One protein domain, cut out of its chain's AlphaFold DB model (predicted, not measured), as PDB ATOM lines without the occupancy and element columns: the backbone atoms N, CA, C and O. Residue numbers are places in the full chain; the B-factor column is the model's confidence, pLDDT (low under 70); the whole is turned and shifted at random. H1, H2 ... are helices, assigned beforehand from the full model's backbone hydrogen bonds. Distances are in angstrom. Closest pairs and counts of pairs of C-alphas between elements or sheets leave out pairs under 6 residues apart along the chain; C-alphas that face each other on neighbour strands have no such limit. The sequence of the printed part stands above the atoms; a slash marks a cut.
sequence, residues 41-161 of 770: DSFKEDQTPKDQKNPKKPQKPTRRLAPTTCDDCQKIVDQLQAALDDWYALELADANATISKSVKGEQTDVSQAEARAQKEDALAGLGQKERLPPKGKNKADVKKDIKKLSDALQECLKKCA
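Overview. This is residues 41 to 161 of the 770 residues of an uncharacterized protein of Acidobacteria bacterium (UniProt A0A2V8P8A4). One long helix, H1, is a spine with two shorter helices packed along it, H2 on its later half and H3 on its earlier half, both running back against it. Before H1 an unnamed stretch loops away, and its residues 52 to 57 stick out. The 121 printed residues hold three named helices, H1, H2, H3 in order, and no named strand: all helix, only just loose, close to compact, with a radius of gyration of the C-alphas of 16.7 A and spans of 56 by 37 by 19 A.

Along the chain. H1, residues 71 to 103, starts at C-alpha (-41.236, -12.810, -14.860) and is 47.8 A long. H2, residues 112 to 125, is 20.1 A long. H3, residues 139 to 160, is 31.4 A long and ends at C-alpha (-40.242, -3.868, -17.937).

Arrangement. H1 and H2, a helical hairpin, touch, closest at the C-alphas of Tyr 88 and Ala 122, 4.8 A; their shallow tilt is 20 degrees, opposite ways. H1 and H3 touch, closest at C-alphas Leu 80 and Leu 149, 5.6 A, at a shallow tilt of 23 degrees, opposite ways. H2 and H3 are apart. Every O i to N i+4 pair is within hydrogen-bond range in H2 and H3, and 27 of 29 in H1.

Size, cuts and confidence. The printed part has no cut; the H2 to H3 link is long. Residues 41 to 63 are among those with pLDDT under 70.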
ATOM      1  N   ASP A  41     -45.421   0.987  -1.352       58.06
ATOM      2  CA  ASP A  41     -46.217   0.529  -2.495       58.06
ATOM      3  C   ASP A  41     -45.775  -0.840  -3.040       58.06
ATOM      4  O   ASP A  41     -46.509  -1.474  -3.794       58.06
ATOM      5  N   SER A  42     -44.612  -1.347  -2.616       60.00
ATOM      6  CA  SER A  42     -44.135  -2.683  -2.994       60.00
ATOM      7  C   SER A  42     -44.798  -3.815  -2.195       60.00
ATOM      8  O   SER A  42     -44.556  -4.983  -2.496       60.00
ATOM      9  N   PHE A  43     -45.620  -3.513  -1.182       68.50
ATOM     10  CA  PHE A  43     -46.275  -4.501  -0.315       68.50
ATOM     11  C   PHE A  43     -47.742  -4.753  -0.703       68.50
ATOM     12  O   PHE A  43     -48.473  -3.840  -1.074       68.50
ATOM     13  N   LYS A  44     -48.204  -6.001  -0.574       66.56
ATOM     14  CA  LYS A  44     -49.620  -6.381  -0.673       66.56
ATOM     15  C   LYS A  44     -50.378  -5.914   0.563       66.56
ATOM     16  O   LYS A  44     -49.891  -6.042   1.686       66.56
ATOM     17  N   GLU A  45     -51.632  -5.520   0.370       56.72
ATOM     18  CA  GLU A  45     -52.568  -5.176   1.450       56.72
ATOM     19  C   GLU A  45     -53.161  -6.404   2.184       56.72
ATOM     20  O   GLU A  45     -54.190  -6.308   2.858       56.72
ATOM     21  N   ASP A  46     -52.529  -7.577   2.088       58.81
ATOM     22  CA  ASP A  46     -53.024  -8.806   2.709       58.81
ATOM     23  C   ASP A  46     -52.981  -8.700   4.245       58.81
ATOM     24  O   ASP A  46     -51.943  -8.376   4.830       58.81
ATOM     25  N   GLN A  47     -54.087  -9.016   4.925       59.03
ATOM     26  CA  GLN A  47     -54.196  -8.986   6.392       59.03
ATOM     27  C   GLN A  47     -53.903 -10.353   7.029       59.03
ATOM     28  O   GLN A  47     -54.181 -11.405   6.453       59.03
ATOM     29  N   THR A  48     -53.363 -10.360   8.251       57.16
ATOM     30  CA  THR A  48     -53.082 -11.580   9.018       57.16
ATOM     31  C   THR A  48     -54.371 -12.381   9.235       57.16
ATOM     32  O   THR A  48     -55.405 -11.768   9.527       57.16
ATOM     33  N   PRO A  49     -54.335 -13.727   9.172       54.69
ATOM     34  CA  PRO A  49     -55.491 -14.570   9.481       54.69
ATOM     35  C   PRO A  49     -56.121 -14.219  10.836       54.69
ATOM     36  O   PRO A  49     -55.416 -13.822  11.766       54.69
ATOM     37  N   LYS A  50     -57.449 -14.353  10.964       54.56
ATOM     38  CA  LYS A  50     -58.141 -14.090  12.237       54.56
ATOM     39  C   LYS A  50     -57.637 -15.040  13.319       54.56
ATOM     40  O   LYS A  50     -57.615 -16.254  13.126       54.56
ATOM     41  N   ASP A  51     -57.288 -14.474  14.470       53.75
ATOM     42  CA  ASP A  51     -56.916 -15.239  15.654       53.75
ATOM     43  C   ASP A  51     -58.130 -16.059  16.129       53.75
ATOM     44  O   ASP A  51     -59.154 -15.504  16.538       53.75
ATOM     45  N   GLN A  52     -58.022 -17.390  16.052       52.88
ATOM     46  CA  GLN A  52     -59.100 -18.310  16.436       52.88
ATOM     47  C   GLN A  52     -59.402 -18.278  17.943       52.88
ATOM     48  O   GLN A  52     -60.511 -18.630  18.344       52.88
ATOM     49  N   LYS A  53     -58.448 -17.850  18.783       53.00
ATOM     50  CA  LYS A  53     -58.622 -17.740  20.240       53.00
ATOM     51  C   LYS A  53     -59.107 -16.357  20.669       53.00
ATOM     52  O   LYS A  53     -59.750 -16.252  21.711       53.00
ATOM     53  N   ASN A  54     -58.838 -15.308  19.889       49.66
ATOM     54  CA  ASN A  54     -59.352 -13.964  20.159       49.66
ATOM     55  C   ASN A  54     -59.878 -13.269  18.886       49.66
ATOM     56  O   ASN A  54     -59.186 -12.431  18.300       49.66
ATOM     57  N   PRO A  55     -61.140 -13.531  18.492       50.44
ATOM     58  CA  PRO A  55     -61.715 -13.036  17.236       50.44
ATOM     59  C   PRO A  55     -61.854 -11.507  17.154       50.44
ATOM     60  O   PRO A  55     -62.128 -10.976  16.079       50.44
ATOM     61  N   LYS A  56     -61.711 -10.797  18.286       49.91
ATOM     62  CA  LYS A  56     -61.776  -9.328  18.382       49.91
ATOM     63  C   LYS A  56     -60.408  -8.651  18.228       49.91
ATOM     64  O   LYS A  56     -60.347  -7.422  18.236       49.91
ATOM     65  N   LYS A  57     -59.314  -9.415  18.111       49.28
ATOM     66  CA  LYS A  57     -57.973  -8.865  17.890       49.28
ATOM     67  C   LYS A  57     -57.904  -8.239  16.482       49.28
ATOM     68  O   LYS A  57     -58.258  -8.921  15.519       49.28
ATOM     69  N   PRO A  58     -57.475  -6.969  16.337       45.62
ATOM     70  CA  PRO A  58     -57.332  -6.336  15.029       45.62
ATOM     71  C   PRO A  58     -56.368  -7.132  14.143       45.62
ATOM     72  O   PRO A  58     -55.268  -7.470  14.581       45.62
ATOM     73  N   GLN A  59     -56.775  -7.427  12.907       51.22
ATOM     74  CA  GLN A  59     -55.896  -8.055  11.921       51.22
ATOM     75  C   GLN A  59     -54.841  -7.027  11.484       51.22
ATOM     76  O   GLN A  59     -55.175  -5.882  11.177       51.22
ATOM     77  N   LYS A  60     -53.563  -7.413  11.507       54.25
ATOM     78  CA  LYS A  60     -52.437  -6.566  11.081       54.25
ATOM     79  C   LYS A  60     -52.105  -6.865   9.607       54.25
ATOM     80  O   LYS A  60     -52.384  -7.971   9.160       54.25
ATOM     81  N   PRO A  61     -51.507  -5.948   8.833       58.34
ATOM     82  CA  PRO A  61     -50.991  -6.272   7.502       58.34
ATOM     83  C   PRO A  61     -49.890  -7.342   7.588       58.34
ATOM     84  O   PRO A  61     -49.052  -7.296   8.486       58.34
ATOM     85  N   THR A  62     -49.876  -8.294   6.655       60.72
ATOM     86  CA  THR A  62     -48.880  -9.383   6.572       60.72
ATOM     87  C   THR A  62     -47.520  -8.924   6.038       60.72
ATOM     88  O   THR A  62     -46.580  -9.711   6.035       60.72
ATOM     89  N   ARG A  63     -47.410  -7.658   5.595       67.94
ATOM     90  CA  ARG A  63     -46.185  -7.013   5.077       67.94
ATOM     91  C   ARG A  63     -45.420  -7.887   4.068       67.94
ATOM     92  O   ARG A  63     -44.194  -7.968   4.093       67.94
ATOM     93  N   ARG A  64     -46.159  -8.554   3.175       75.12
ATOM     94  CA  ARG A  64     -45.620  -9.361   2.068       75.12
ATOM     95  C   ARG A  64     -45.523  -8.510   0.809       75.12
ATOM     96  O   ARG A  64     -46.398  -7.689   0.585       75.12
ATOM     97  N   LEU A  65     -44.512  -8.718  -0.022       76.38
ATOM     98  CA  LEU A  65     -44.331  -7.988  -1.275       76.38
ATOM     99  C   LEU A  65     -45.353  -8.396  -2.335       76.38
ATOM    100  O   LEU A  65     -45.725  -9.571  -2.436       76.38
ATOM    101  N   ALA A  66     -45.801  -7.422  -3.127       75.56
ATOM    102  CA  ALA A  66     -46.670  -7.618  -4.279       75.56
ATOM    103  C   ALA A  66     -45.956  -8.420  -5.374       75.56
ATOM    104  O   ALA A  66     -44.767  -8.204  -5.601       75.56
ATOM    105  N   PRO A  67     -46.645  -9.367  -6.043       76.44
ATOM    106  CA  PRO A  67     -46.049 -10.025  -7.192       76.44
ATOM    107  C   PRO A  67     -46.027  -9.040  -8.369       76.44
ATOM    108  O   PRO A  67     -46.855  -8.131  -8.451       76.44
ATOM    109  N   THR A  68     -45.104  -9.234  -9.296       77.19
ATOM    110  CA  THR A  68     -44.998  -8.452 -10.526       77.19
ATOM    111  C   THR A  68     -45.377  -9.311 -11.726       77.19
ATOM    112  O   THR A  68     -45.170 -10.521 -11.734       77.19
ATOM    113  N   THR A  69     -45.945  -8.683 -12.755       72.50
ATOM    114  CA  THR A  69     -46.277  -9.328 -14.036       72.50
ATOM    115  C   THR A  69     -45.053  -9.524 -14.935       72.50
ATOM    116  O   THR A  69     -45.176 -10.055 -16.032       72.50
ATOM    117  N   CYS A  70     -43.881  -9.061 -14.495       79.94
ATOM    118  CA  CYS A  70     -42.607  -9.210 -15.180       79.94
ATOM    119  C   CYS A  70     -41.845 -10.416 -14.607       79.94
ATOM    120  O   CYS A  70     -41.275 -10.316 -13.517       79.94
ATOM    121  N   ASP A  71     -41.818 -11.538 -15.332       79.00
ATOM    122  CA  ASP A  71     -41.236 -12.810 -14.860       79.00
ATOM    123  C   ASP A  71     -39.774 -12.676 -14.390       79.00
ATOM    124  O   ASP A  71     -39.366 -13.295 -13.401       79.00
ATOM    125  N   ASP A  72     -38.988 -11.820 -15.049       77.75
ATOM    126  CA  ASP A  72     -37.596 -11.558 -14.669       77.75
ATOM    127  C   ASP A  72     -37.478 -10.764 -13.360       77.75
ATOM    128  O   ASP A  72     -36.596 -11.042 -12.543       77.75
ATOM    129  N   CYS A  73     -38.403  -9.836 -13.100       81.69
ATOM    130  CA  CYS A  73     -38.431  -9.079 -11.848       81.69
ATOM    131  C   CYS A  73     -39.059  -9.873 -10.697       81.69
ATOM    132  O   CYS A  73     -38.729  -9.614  -9.538       81.69
ATOM    133  N   GLN A  74     -39.904 -10.871 -10.979       85.44
ATOM    134  CA  GLN A  74     -40.521 -11.706  -9.943       85.44
ATOM    135  C   GLN A  74     -39.468 -12.474  -9.133       85.44
ATOM    136  O   GLN A  74     -39.571 -12.557  -7.910       85.44
ATOM    137  N   LYS A  75     -38.386 -12.931  -9.775       87.56
ATOM    138  CA  LYS A  75     -37.255 -13.563  -9.073       87.56
ATOM    139  C   LYS A  75     -36.592 -12.620  -8.063       87.56
ATOM    140  O   LYS A  75     -36.156 -13.068  -7.005       87.56
ATOM    141  N   ILE A  76     -36.521 -11.325  -8.378       83.19
ATOM    142  CA  ILE A  76     -35.954 -10.304  -7.484       83.19
ATOM    143  C   ILE A  76     -36.922 -10.019  -6.330       83.19
ATOM    144  O   ILE A  76     -36.482  -9.933  -5.186       83.19
ATOM    145  N   VAL A  77     -38.231  -9.953  -6.603       80.69
ATOM    146  CA  VAL A  77     -39.273  -9.851  -5.566       80.69
ATOM    147  C   VAL A  77     -39.176 -11.018  -4.578       80.69
ATOM    148  O   VAL A  77     -39.186 -10.796  -3.367       80.69
ATOM    149  N   ASP A  78     -39.016 -12.249  -5.066       86.12
ATOM    150  CA  ASP A  78     -38.916 -13.439  -4.215       86.12
ATOM    151  C   ASP A  78     -37.643 -13.424  -3.350       86.12
ATOM    152  O   ASP A  78     -37.683 -13.756  -2.160       86.12
ATOM    153  N   GLN A  79     -36.512 -12.987  -3.915       84.75
ATOM    154  CA  GLN A  79     -35.257 -12.814  -3.175       84.75
ATOM    155  C   GLN A  79     -35.361 -11.711  -2.118       84.75
ATOM    156  O   GLN A  79     -34.891 -11.891  -0.991       84.75
ATOM    157  N   LEU A  80     -35.999 -10.587  -2.452       83.19
ATOM    158  CA  LEU A  80     -36.224  -9.481  -1.524       83.19
ATOM    159  C   LEU A  80     -37.153  -9.906  -0.381       83.19
ATOM    160  O   LEU A  80     -36.861  -9.626   0.781       83.19
ATOM    161  N   GLN A  81     -38.214 -10.663  -0.681       83.94
ATOM    162  CA  GLN A  81     -39.092 -11.235   0.339       83.94
ATOM    163  C   GLN A  81     -38.329 -12.192   1.263       83.94
ATOM    164  O   GLN A  81     -38.533 -12.163   2.474       83.94
ATOM    165  N   ALA A  82     -37.430 -13.020   0.724       86.44
ATOM    166  CA  ALA A  82     -36.618 -13.921   1.538       86.44
ATOM    167  C   ALA A  82     -35.668 -13.166   2.487       86.44
ATOM    168  O   ALA A  82     -35.497 -13.597   3.628       86.44
ATOM    169  N   ALA A  83     -35.094 -12.043   2.042       82.88
ATOM    170  CA  ALA A  83     -34.242 -11.184   2.867       82.88
ATOM    171  C   ALA A  83     -35.038 -10.441   3.958       82.88
ATOM    172  O   ALA A  83     -34.577 -10.334   5.095       82.88
ATOM    173  N   LEU A  84     -36.254  -9.983   3.644       81.75
ATOM    174  CA  LEU A  84     -37.178  -9.418   4.634       81.75
ATOM    175  C   LEU A  84     -37.592 -10.468   5.676       81.75
ATOM    176  O   LEU A  84     -37.577 -10.189   6.872       81.75
ATOM    177  N   ASP A  85     -37.890 -11.697   5.251       85.00
ATOM    178  CA  ASP A  85     -38.207 -12.795   6.168       85.00
ATOM    179  C   ASP A  85     -37.009 -13.126   7.093       85.00
ATOM    180  O   ASP A  85     -37.202 -13.417   8.274       85.00
ATOM    181  N   ASP A  86     -35.768 -13.052   6.599       84.69
ATOM    182  CA  ASP A  86     -34.556 -13.209   7.420       84.69
ATOM    183  C   ASP A  86     -34.403 -12.088   8.462       84.69
ATOM    184  O   ASP A  86     -34.026 -12.353   9.609       84.69
ATOM    185  N   TRP A  87     -34.735 -10.847   8.095       83.38
ATOM    186  CA  TRP A  87     -34.748  -9.708   9.017       83.38
ATOM    187  C   TRP A  87     -35.776  -9.907  10.133       83.38
ATOM    188  O   TRP A  87     -35.444  -9.799  11.316       83.38
ATOM    189  N   TYR A  88     -37.006 -10.282   9.776       81.06
ATOM    190  CA  TYR A  88     -38.056 -10.536  10.761       81.06
ATOM    191  C   TYR A  88     -37.732 -11.728  11.674       81.06
ATOM    192  O   TYR A  88     -38.067 -11.699  12.857       81.06
ATOM    193  N   ALA A  89     -37.024 -12.747  11.182       85.19
ATOM    194  CA  ALA A  89     -36.548 -13.848  12.020       85.19
ATOM    195  C   ALA A  89     -35.504 -13.395  13.065       85.19
ATOM    196  O   ALA A  89     -35.523 -13.882  14.199       85.19
ATOM    197  N   LEU A  90     -34.628 -12.441  12.721       81.69
ATOM    198  CA  LEU A  90     -33.674 -11.834  13.664       81.69
ATOM    199  C   LEU A  90     -34.382 -10.964  14.716       81.69
ATOM    200  O   LEU A  90     -34.084 -11.077  15.902       81.69
ATOM    201  N   GLU A  91     -35.355 -10.146  14.307       81.56
ATOM    202  CA  GLU A  91     -36.175  -9.338  15.227       81.56
ATOM    203  C   GLU A  91     -36.975 -10.214  16.204       81.56
ATOM    204  O   GLU A  91     -37.029  -9.938  17.405       81.56
ATOM    205  N   LEU A  92     -37.548 -11.316  15.711       83.94
ATOM    206  CA  LEU A  92     -38.268 -12.281  16.539       83.94
ATOM    207  C   LEU A  92     -37.346 -12.949  17.569       83.94
ATOM    208  O   LEU A  92     -37.749 -13.155  18.720       83.94
ATOM    209  N   ALA A  93     -36.115 -13.290  17.179       84.88
ATOM    210  CA  ALA A  93     -35.125 -13.879  18.076       84.88
ATOM    211  C   ALA A  93     -34.722 -12.904  19.199       84.88
ATOM    212  O   ALA A  93     -34.724 -13.297  20.371       84.88
ATOM    213  N   ASP A  94     -34.473 -11.636  18.869       83.31
ATOM    214  CA  ASP A  94     -34.117 -10.594  19.842       83.31
ATOM    215  C   ASP A  94     -35.257 -10.291  20.819       83.31
ATOM    216  O   ASP A  94     -35.045 -10.202  22.037       83.31
ATOM    217  N   ALA A  95     -36.483 -10.198  20.304       81.12
ATOM    218  CA  ALA A  95     -37.677 -10.001  21.114       81.12
ATOM    219  C   ALA A  95     -37.875 -11.162  22.107       81.12
ATOM    220  O   ALA A  95     -38.089 -10.945  23.303       81.12
ATOM    221  N   ASN A  96     -37.738 -12.408  21.641       85.44
ATOM    222  CA  ASN A  96     -37.831 -13.595  22.496       85.44
ATOM    223  C   ASN A  96     -36.706 -13.648  23.545       85.44
ATOM    224  O   ASN A  96     -36.974 -13.986  24.701       85.44
ATOM    225  N   ALA A  97     -35.471 -13.288  23.179       84.19
ATOM    226  CA  ALA A  97     -34.350 -13.223  24.115       84.19
ATOM    227  C   ALA A  97     -34.600 -12.181  25.219       84.19
ATOM    228  O   ALA A  97     -34.398 -12.470  26.398       84.19
ATOM    229  N   THR A  98     -35.112 -11.006  24.848       79.06
ATOM    230  CA  THR A  98     -35.430  -9.912  25.780       79.06
ATOM    231  C   THR A  98     -36.565 -10.291  26.730       79.06
ATOM    232  O   THR A  98     -36.448 -10.105  27.941       79.06
ATOM    233  N   ILE A  99     -37.635 -10.906  26.216       81.19
ATOM    234  CA  ILE A  99     -38.738 -11.412  27.050       81.19
ATOM    235  C   ILE A  99     -38.229 -12.479  28.026       81.19
ATOM    236  O   ILE A  99     -38.597 -12.446  29.198       81.19
ATOM    237  N   SER A 100     -37.378 -13.403  27.571       84.12
ATOM    238  CA  SER A 100     -36.810 -14.465  28.412       84.12
ATOM    239  C   SER A 100     -35.964 -13.906  29.560       84.12
ATOM    240  O   SER A 100     -36.156 -14.308  30.708       84.12
ATOM    241  N   LYS A 101     -35.092 -12.927  29.281       79.06
ATOM    242  CA  LYS A 101     -34.290 -12.225  30.302       79.06
ATOM    243  C   LYS A 101     -35.166 -11.469  31.302       79.06
ATOM    244  O   LYS A 101     -35.011 -11.638  32.508       79.06
ATOM    245  N   SER A 102     -36.164 -10.734  30.808       75.50
ATOM    246  CA  SER A 102     -37.113  -9.998  31.651       75.50
ATOM    247  C   SER A 102     -37.924 -10.924  32.572       75.50
ATOM    248  O   SER A 102     -38.119 -10.609  33.741       75.50
ATOM    249  N   VAL A 103     -38.348 -12.101  32.089       78.56
ATOM    250  CA  VAL A 103     -39.052 -13.108  32.912       78.56
ATOM    251  C   VAL A 103     -38.148 -13.695  34.001       78.56
ATOM    252  O   VAL A 103     -38.638 -14.041  35.073       78.56
ATOM    253  N   LYS A 104     -36.835 -13.773  33.764       80.94
ATOM    254  CA  LYS A 104     -35.843 -14.200  34.764       80.94
ATOM    255  C   LYS A 104     -35.459 -13.098  35.760       80.94
ATOM    256  O   LYS A 104     -34.640 -13.349  36.637       80.94
ATOM    257  N   GLY A 105     -36.046 -11.903  35.645       66.81
ATOM    258  CA  GLY A 105     -35.718 -10.756  36.492       66.81
ATOM    259  C   GLY A 105     -34.377 -10.101  36.152       66.81
ATOM    260  O   GLY A 105     -33.867  -9.320  36.949       66.81
ATOM    261  N   GLU A 106     -33.796 -10.409  34.990       71.31
ATOM    262  CA  GLU A 106     -32.572  -9.764  34.517       71.31
ATOM    263  C   GLU A 106     -32.890  -8.374  33.948       71.31
ATOM    264  O   GLU A 106     -33.922  -8.167  33.301       71.31
ATOM    265  N   GLN A 107     -31.989  -7.417  34.177       57.56
ATOM    266  CA  GLN A 107     -32.126  -6.055  33.668       57.56
ATOM    267  C   GLN A 107     -31.968  -6.048  32.140       57.56
ATOM    268  O   GLN A 107     -30.977  -6.543  31.603       57.56
ATOM    269  N   THR A 108     -32.958  -5.498  31.437       65.25
ATOM    270  CA  THR A 108     -32.973  -5.382  29.975       65.25
ATOM    271  C   THR A 108     -33.082  -3.921  29.556       65.25
ATOM    272  O   THR A 108     -33.783  -3.141  30.195       65.25
ATOM    273  N   ASP A 109     -32.435  -3.561  28.447       57.50
ATOM    274  CA  ASP A 109     -32.442  -2.193  27.896       57.50
ATOM    275  C   ASP A 109     -33.795  -1.777  27.287       57.50
ATOM    276  O   ASP A 109     -33.998  -0.620  26.931       57.50
ATOM    277  N   VAL A 110     -34.712  -2.732  27.127       64.06
ATOM    278  CA  VAL A 110     -36.033  -2.566  26.514       64.06
ATOM    279  C   VAL A 110     -37.074  -3.182  27.441       64.06
ATOM    280  O   VAL A 110     -36.826  -4.236  28.044       64.06
ATOM    281  N   SER A 111     -38.236  -2.542  27.573       73.31
ATOM    282  CA  SER A 111     -39.300  -3.038  28.445       73.31
ATOM    283  C   SER A 111     -39.920  -4.332  27.902       73.31
ATOM    284  O   SER A 111     -39.966  -4.589  26.697       73.31
ATOM    285  N   GLN A 112     -40.481  -5.154  28.793       71.38
ATOM    286  CA  GLN A 112     -41.179  -6.383  28.397       71.38
ATOM    287  C   GLN A 112     -42.358  -6.109  27.442       71.38
ATOM    288  O   GLN A 112     -42.687  -6.949  26.606       71.38
ATOM    289  N   ALA A 113     -43.006  -4.946  27.570       66.81
ATOM    290  CA  ALA A 113     -44.118  -4.538  26.717       66.81
ATOM    291  C   ALA A 113     -43.653  -4.226  25.285       66.81
ATOM    292  O   ALA A 113     -44.261  -4.707  24.330       66.81
ATOM    293  N   GLU A 114     -42.542  -3.503  25.141       65.38
ATOM    294  CA  GLU A 114     -41.919  -3.211  23.844       65.38
ATOM    295  C   GLU A 114     -41.399  -4.489  23.176       65.38
ATOM    296  O   GLU A 114     -41.661  -4.713  21.997       65.38
ATOM    297  N   ALA A 115     -40.773  -5.393  23.936       68.50
ATOM    298  CA  ALA A 115     -40.322  -6.680  23.406       68.50
ATOM    299  C   ALA A 115     -41.497  -7.567  22.941       68.50
ATOM    300  O   ALA A 115     -41.392  -8.291  21.950       68.50
ATOM    301  N   ARG A 116     -42.660  -7.500  23.610       73.38
ATOM    302  CA  ARG A 116     -43.884  -8.185  23.152       73.38
ATOM    303  C   ARG A 116     -44.450  -7.564  21.875       73.38
ATOM    304  O   ARG A 116     -44.874  -8.316  21.002       73.38
ATOM    305  N   ALA A 117     -44.426  -6.238  21.745       69.44
ATOM    306  CA  ALA A 117     -44.838  -5.559  20.518       69.44
ATOM    307  C   ALA A 117     -43.917  -5.926  19.340       69.44
ATOM    308  O   ALA A 117     -44.403  -6.351  18.293       69.44
ATOM    309  N   GLN A 118     -42.598  -5.896  19.558       73.00
ATOM    310  CA  GLN A 118     -41.590  -6.306  18.577       73.00
ATOM    311  C   GLN A 118     -41.794  -7.759  18.117       73.00
ATOM    312  O   GLN A 118     -41.755  -8.043  16.920       73.00
ATOM    313  N   LYS A 119     -42.086  -8.677  19.050       80.12
ATOM    314  CA  LYS A 119     -42.422 -10.076  18.737       80.12
ATOM    315  C   LYS A 119     -43.660 -10.191  17.846       80.12
ATOM    316  O   LYS A 119     -43.654 -10.966  16.890       80.12
ATOM    317  N   GLU A 120     -44.732  -9.472  18.170       74.56
ATOM    318  CA  GLU A 120     -45.963  -9.519  17.375       74.56
ATOM    319  C   GLU A 120     -45.764  -8.971  15.959       74.56
ATOM    320  O   GLU A 120     -46.336  -9.511  15.013       74.56
ATOM    321  N   ASP A 121     -44.965  -7.919  15.814       69.62
ATOM    322  CA  ASP A 121     -44.712  -7.285  14.523       69.62
ATOM    323  C   ASP A 121     -43.764  -8.125  13.654       69.62
ATOM    324  O   ASP A 121     -44.021  -8.303  12.462       69.62
ATOM    325  N   ALA A 122     -42.749  -8.756  14.253       75.88
ATOM    326  CA  ALA A 122     -41.892  -9.720  13.564       75.88
ATOM    327  C   ALA A 122     -42.680 -10.948  13.065       75.88
ATOM    328  O   ALA A 122     -42.503 -11.394  11.931       75.88
ATOM    329  N   LEU A 123     -43.617 -11.462  13.871       78.31
ATOM    330  CA  LEU A 123     -44.519 -12.536  13.442       78.31
ATOM    331  C   LEU A 123     -45.469 -12.090  12.327       78.31
ATOM    332  O   LEU A 123     -45.779 -12.893  11.448       78.31
ATOM    333  N   ALA A 124     -45.931 -10.839  12.337       72.31
ATOM    334  CA  ALA A 124     -46.757 -10.311  11.255       72.31
ATOM    335  C   ALA A 124     -45.981 -10.267   9.927       72.31
ATOM    336  O   ALA A 124     -46.510 -10.745   8.925       72.31
ATOM    337  N   GLY A 125     -44.727  -9.796   9.941       70.38
ATOM    338  CA  GLY A 125     -43.850  -9.762   8.761       70.38
ATOM    339  C   GLY A 125     -43.483 -11.144   8.209       70.38
ATOM    340  O   GLY A 125     -43.406 -11.335   6.997       70.38
ATOM    341  N   LEU A 126     -43.371 -12.154   9.077       76.38
ATOM    342  CA  LEU A 126     -43.199 -13.557   8.672       76.38
ATOM    343  C   LEU A 126     -44.492 -14.222   8.162       76.38
ATOM    344  O   LEU A 126     -44.503 -15.420   7.866       76.38
ATOM    345  N   GLY A 127     -45.609 -13.488   8.091       70.44
ATOM    346  CA  GLY A 127     -46.907 -14.050   7.721       70.44
ATOM    347  C   GLY A 127     -47.438 -15.057   8.749       70.44
ATOM    348  O   GLY A 127     -48.034 -16.064   8.368       70.44
ATOM    349  N   GLN A 128     -47.215 -14.798  10.043       64.62
ATOM    350  CA  GLN A 128     -47.630 -15.631  11.185       64.62
ATOM    351  C   GLN A 128     -46.960 -17.018  11.242       64.62
ATOM    352  O   GLN A 128     -47.501 -17.949  11.836       64.62
ATOM    353  N   LYS A 129     -45.772 -17.172  10.647       71.19
ATOM    354  CA  LYS A 129     -44.954 -18.389  10.756       71.19
ATOM    355  C   LYS A 129     -43.690 -18.099  11.553       71.19
ATOM    356  O   LYS A 129     -43.048 -17.080  11.341       71.19
ATOM    357  N   GLU A 130     -43.306 -18.999  12.451       70.38
ATOM    358  CA  GLU A 130     -41.987 -18.909  13.078       70.38
ATOM    359  C   GLU A 130     -40.916 -19.358  12.081       70.38
ATOM    360  O   GLU A 130     -41.034 -20.406  11.439       70.38
ATOM    361  N   ARG A 131     -39.864 -18.550  11.946       77.94
ATOM    362  CA  ARG A 131     -38.688 -18.833  11.122       77.94
ATOM    363  C   ARG A 131     -37.453 -18.664  11.996       77.94
ATOM    364  O   ARG A 131     -37.366 -17.713  12.769       77.94
ATOM    365  N   LEU A 132     -36.510 -19.597  11.889       79.69
ATOM    366  CA  LEU A 132     -35.223 -19.470  12.566       79.69
ATOM    367  C   LEU A 132     -34.380 -18.379  11.889       79.69
ATOM    368  O   LEU A 132     -34.428 -18.269  10.661       79.69
ATOM    369  N   PRO A 133     -33.594 -17.602  12.655       81.88
ATOM    370  CA  PRO A 133     -32.710 -16.599  12.079       81.88
ATOM    371  C   PRO A 133     -31.680 -17.243  11.130       81.88
ATOM    372  O   PRO A 133     -31.271 -18.393  11.349       81.88
ATOM    373  N   PRO A 134     -31.240 -16.527  10.081       83.38
ATOM    374  CA  PRO A 134     -30.262 -17.038   9.127       83.38
ATOM    375  C   PRO A 134     -28.929 -17.362   9.818       83.38
ATOM    376  O   PRO A 134     -28.379 -16.559  10.572       83.38
ATOM    377  N   LYS A 135     -28.369 -18.548   9.548       75.62
ATOM    378  CA  LYS A 135     -27.058 -18.937  10.089       75.62
ATOM    379  C   LYS A 135     -25.957 -18.072   9.473       75.62
ATOM    380  O   LYS A 135     -25.796 -18.055   8.258       75.62
ATOM    381  N   GLY A 136     -25.171 -17.408  10.321       73.75
ATOM    382  CA  GLY A 136     -23.977 -16.661   9.909       73.75
ATOM    383  C   GLY A 136     -24.233 -15.271   9.319       73.75
ATOM    384  O   GLY A 136     -23.274 -14.650   8.875       73.75
ATOM    385  N   LYS A 137     -25.477 -14.768   9.327       77.31
ATOM    386  CA  LYS A 137     -25.801 -13.388   8.933       77.31
ATOM    387  C   LYS A 137     -26.295 -12.589  10.133       77.31
ATOM    388  O   LYS A 137     -27.183 -13.045  10.855       77.31
ATOM    389  N   ASN A 138     -25.740 -11.398  10.335       80.69
ATOM    390  CA  ASN A 138     -26.228 -10.453  11.339       80.69
ATOM    391  C   ASN A 138     -27.211  -9.439  10.712       80.69
ATOM    392  O   ASN A 138     -27.415  -9.405   9.498       80.69
ATOM    393  N   LYS A 139     -27.821  -8.580  11.539       76.94
ATOM    394  CA  LYS A 139     -28.773  -7.556  11.073       76.94
ATOM    395  C   LYS A 139     -28.181  -6.595  10.034       76.94
ATOM    396  O   LYS A 139     -28.887  -6.189   9.116       76.94
ATOM    397  N   ALA A 140     -26.906  -6.227  10.151       74.25
ATOM    398  CA  ALA A 140     -26.261  -5.329   9.194       74.25
ATOM    399  C   ALA A 140     -26.095  -5.991   7.815       74.25
ATOM    400  O   ALA A 140     -26.355  -5.345   6.798       74.25
ATOM    401  N   ASP A 141     -25.746  -7.281   7.786       77.44
ATOM    402  CA  ASP A 141     -25.623  -8.057   6.547       77.44
ATOM    403  C   ASP A 141     -26.977  -8.163   5.833       77.44
ATOM    404  O   ASP A 141     -27.090  -7.855   4.647       77.44
ATOM    405  N   VAL A 142     -28.032  -8.512   6.580       76.06
ATOM    406  CA  VAL A 142     -29.394  -8.626   6.034       76.06
ATOM    407  C   VAL A 142     -29.908  -7.271   5.534       76.06
ATOM    408  O   VAL A 142     -30.480  -7.192   4.450       76.06
ATOM    409  N   LYS A 143     -29.639  -6.175   6.256       76.75
ATOM    410  CA  LYS A 143     -30.004  -4.816   5.823       76.75
ATOM    411  C   LYS A 143     -29.328  -4.420   4.504       76.75
ATOM    412  O   LYS A 143     -29.948  -3.761   3.667       76.75
ATOM    413  N   LYS A 144     -28.068  -4.822   4.302       78.94
ATOM    414  CA  LYS A 144     -27.335  -4.585   3.050       78.94
ATOM    415  C   LYS A 144     -27.930  -5.386   1.888       78.94
ATOM    416  O   LYS A 144     -28.080  -4.834   0.797       78.94
ATOM    417  N   ASP A 145     -28.309  -6.639   2.135       78.81
ATOM    418  CA  ASP A 145     -28.968  -7.495   1.144       78.81
ATOM    419  C   ASP A 145     -30.335  -6.923   0.727       78.81
ATOM    420  O   ASP A 145     -30.602  -6.815  -0.471       78.81
ATOM    421  N   ILE A 146     -31.157  -6.469   1.685       79.56
ATOM    422  CA  ILE A 146     -32.461  -5.834   1.410       79.56
ATOM    423  C   ILE A 146     -32.280  -4.596   0.531       79.56
ATOM    424  O   ILE A 146     -32.961  -4.460  -0.486       79.56
ATOM    425  N   LYS A 147     -31.331  -3.713   0.872       78.88
ATOM    426  CA  LYS A 147     -31.069  -2.513   0.070       78.88
ATOM    427  C   LYS A 147     -30.661  -2.867  -1.362       78.88
ATOM    428  O   LYS A 147     -31.231  -2.332  -2.307       78.88
ATOM    429  N   LYS A 148     -29.712  -3.793  -1.521       83.50
ATOM    430  CA  LYS A 148     -29.226  -4.224  -2.839       83.50
ATOM    431  C   LYS A 148     -30.355  -4.792  -3.707       83.50
ATOM    432  O   LYS A 148     -30.415  -4.500  -4.898       83.50
ATOM    433  N   LEU A 149     -31.226  -5.610  -3.121       80.00
ATOM    434  CA  LEU A 149     -32.338  -6.245  -3.827       80.00
ATOM    435  C   LEU A 149     -33.472  -5.258  -4.142       80.00
ATOM    436  O   LEU A 149     -34.076  -5.364  -5.204       80.00
ATOM    437  N   SER A 150     -33.719  -4.276  -3.270       78.56
ATOM    438  CA  SER A 150     -34.675  -3.189  -3.518       78.56
ATOM    439  C   SER A 150     -34.243  -2.318  -4.701       78.56
ATOM    440  O   SER A 150     -35.016  -2.114  -5.638       78.56
ATOM    441  N   ASP A 151     -32.974  -1.897  -4.717       78.44
ATOM    442  CA  ASP A 151     -32.407  -1.091  -5.805       78.44
ATOM    443  C   ASP A 151     -32.459  -1.877  -7.144       78.44
ATOM    444  O   ASP A 151     -32.876  -1.344  -8.176       78.44
ATOM    445  N   ALA A 152     -32.141  -3.180  -7.119       81.19
ATOM    446  CA  ALA A 152     -32.231  -4.058  -8.293       81.19
ATOM    447  C   ALA A 152     -33.674  -4.262  -8.790       81.19
ATOM    448  O   ALA A 152     -33.909  -4.334  -9.999       81.19
ATOM    449  N   LEU A 153     -34.651  -4.340  -7.880       79.69
ATOM    450  CA  LEU A 153     -36.064  -4.461  -8.235       79.69
ATOM    451  C   LEU A 153     -36.553  -3.200  -8.952       79.69
ATOM    452  O   LEU A 153     -37.204  -3.305  -9.990       79.69
ATOM    453  N   GLN A 154     -36.197  -2.016  -8.449       80.19
ATOM    454  CA  GLN A 154     -36.557  -0.750  -9.091       80.19
ATOM    455  C   GLN A 154     -35.958  -0.625 -10.496       80.19
ATOM    456  O   GLN A 154     -36.638  -0.183 -11.422       80.19
ATOM    457  N   GLU A 155     -34.699  -1.026 -10.675       81.00
ATOM    458  CA  GLU A 155     -34.060  -1.018 -11.993       81.00
ATOM    459  C   GLU A 155     -34.727  -2.015 -12.955       81.00
ATOM    460  O   GLU A 155     -34.943  -1.703 -14.128       81.00
ATOM    461  N   CYS A 156     -35.105  -3.194 -12.457       79.38
ATOM    462  CA  CYS A 156     -35.795  -4.210 -13.244       79.38
ATOM    463  C   CYS A 156     -37.186  -3.737 -13.700       79.38
ATOM    464  O   CYS A 156     -37.522  -3.841 -14.881       79.38
ATOM    465  N   LEU A 157     -37.977  -3.148 -12.795       77.50
ATOM    466  CA  LEU A 157     -39.321  -2.658 -13.110       77.50
ATOM    467  C   LEU A 157     -39.303  -1.535 -14.159       77.50
ATOM    468  O   LEU A 157     -40.185  -1.498 -15.015       77.50
ATOM    469  N   LYS A 158     -38.273  -0.677 -14.157       78.94
ATOM    470  CA  LYS A 158     -38.082   0.351 -15.196       78.94
ATOM    471  C   LYS A 158     -37.895  -0.255 -16.587       78.94
ATOM    472  O   LYS A 158     -38.504   0.219 -17.539       78.94
ATOM    473  N   LYS A 159     -37.109  -1.331 -16.701       75.75
ATOM    474  CA  LYS A 159     -36.878  -2.031 -17.978       75.75
ATOM    475  C   LYS A 159     -38.126  -2.761 -18.478       75.75
ATOM    476  O   LYS A 159     -38.292  -2.942 -19.678       75.75
ATOM    477  N   CYS A 160     -39.028  -3.143 -17.575       64.88
ATOM    478  CA  CYS A 160     -40.242  -3.868 -17.937       64.88
ATOM    479  C   CYS A 160     -41.381  -2.975 -18.483       64.88
ATOM    480  O   CYS A 160     -42.346  -3.495 -19.039       64.88
ATOM    481  N   ALA A 161     -41.262  -1.642 -18.405       58.44
ATOM    482  CA  ALA A 161     -42.253  -0.695 -18.933       58.44
ATOM    483  C   ALA A 161     -42.139  -0.419 -20.455       58.44
ATOM    484  O   ALA A 161     -43.038   0.194 -21.024       58.44
TER     485      ALA A 161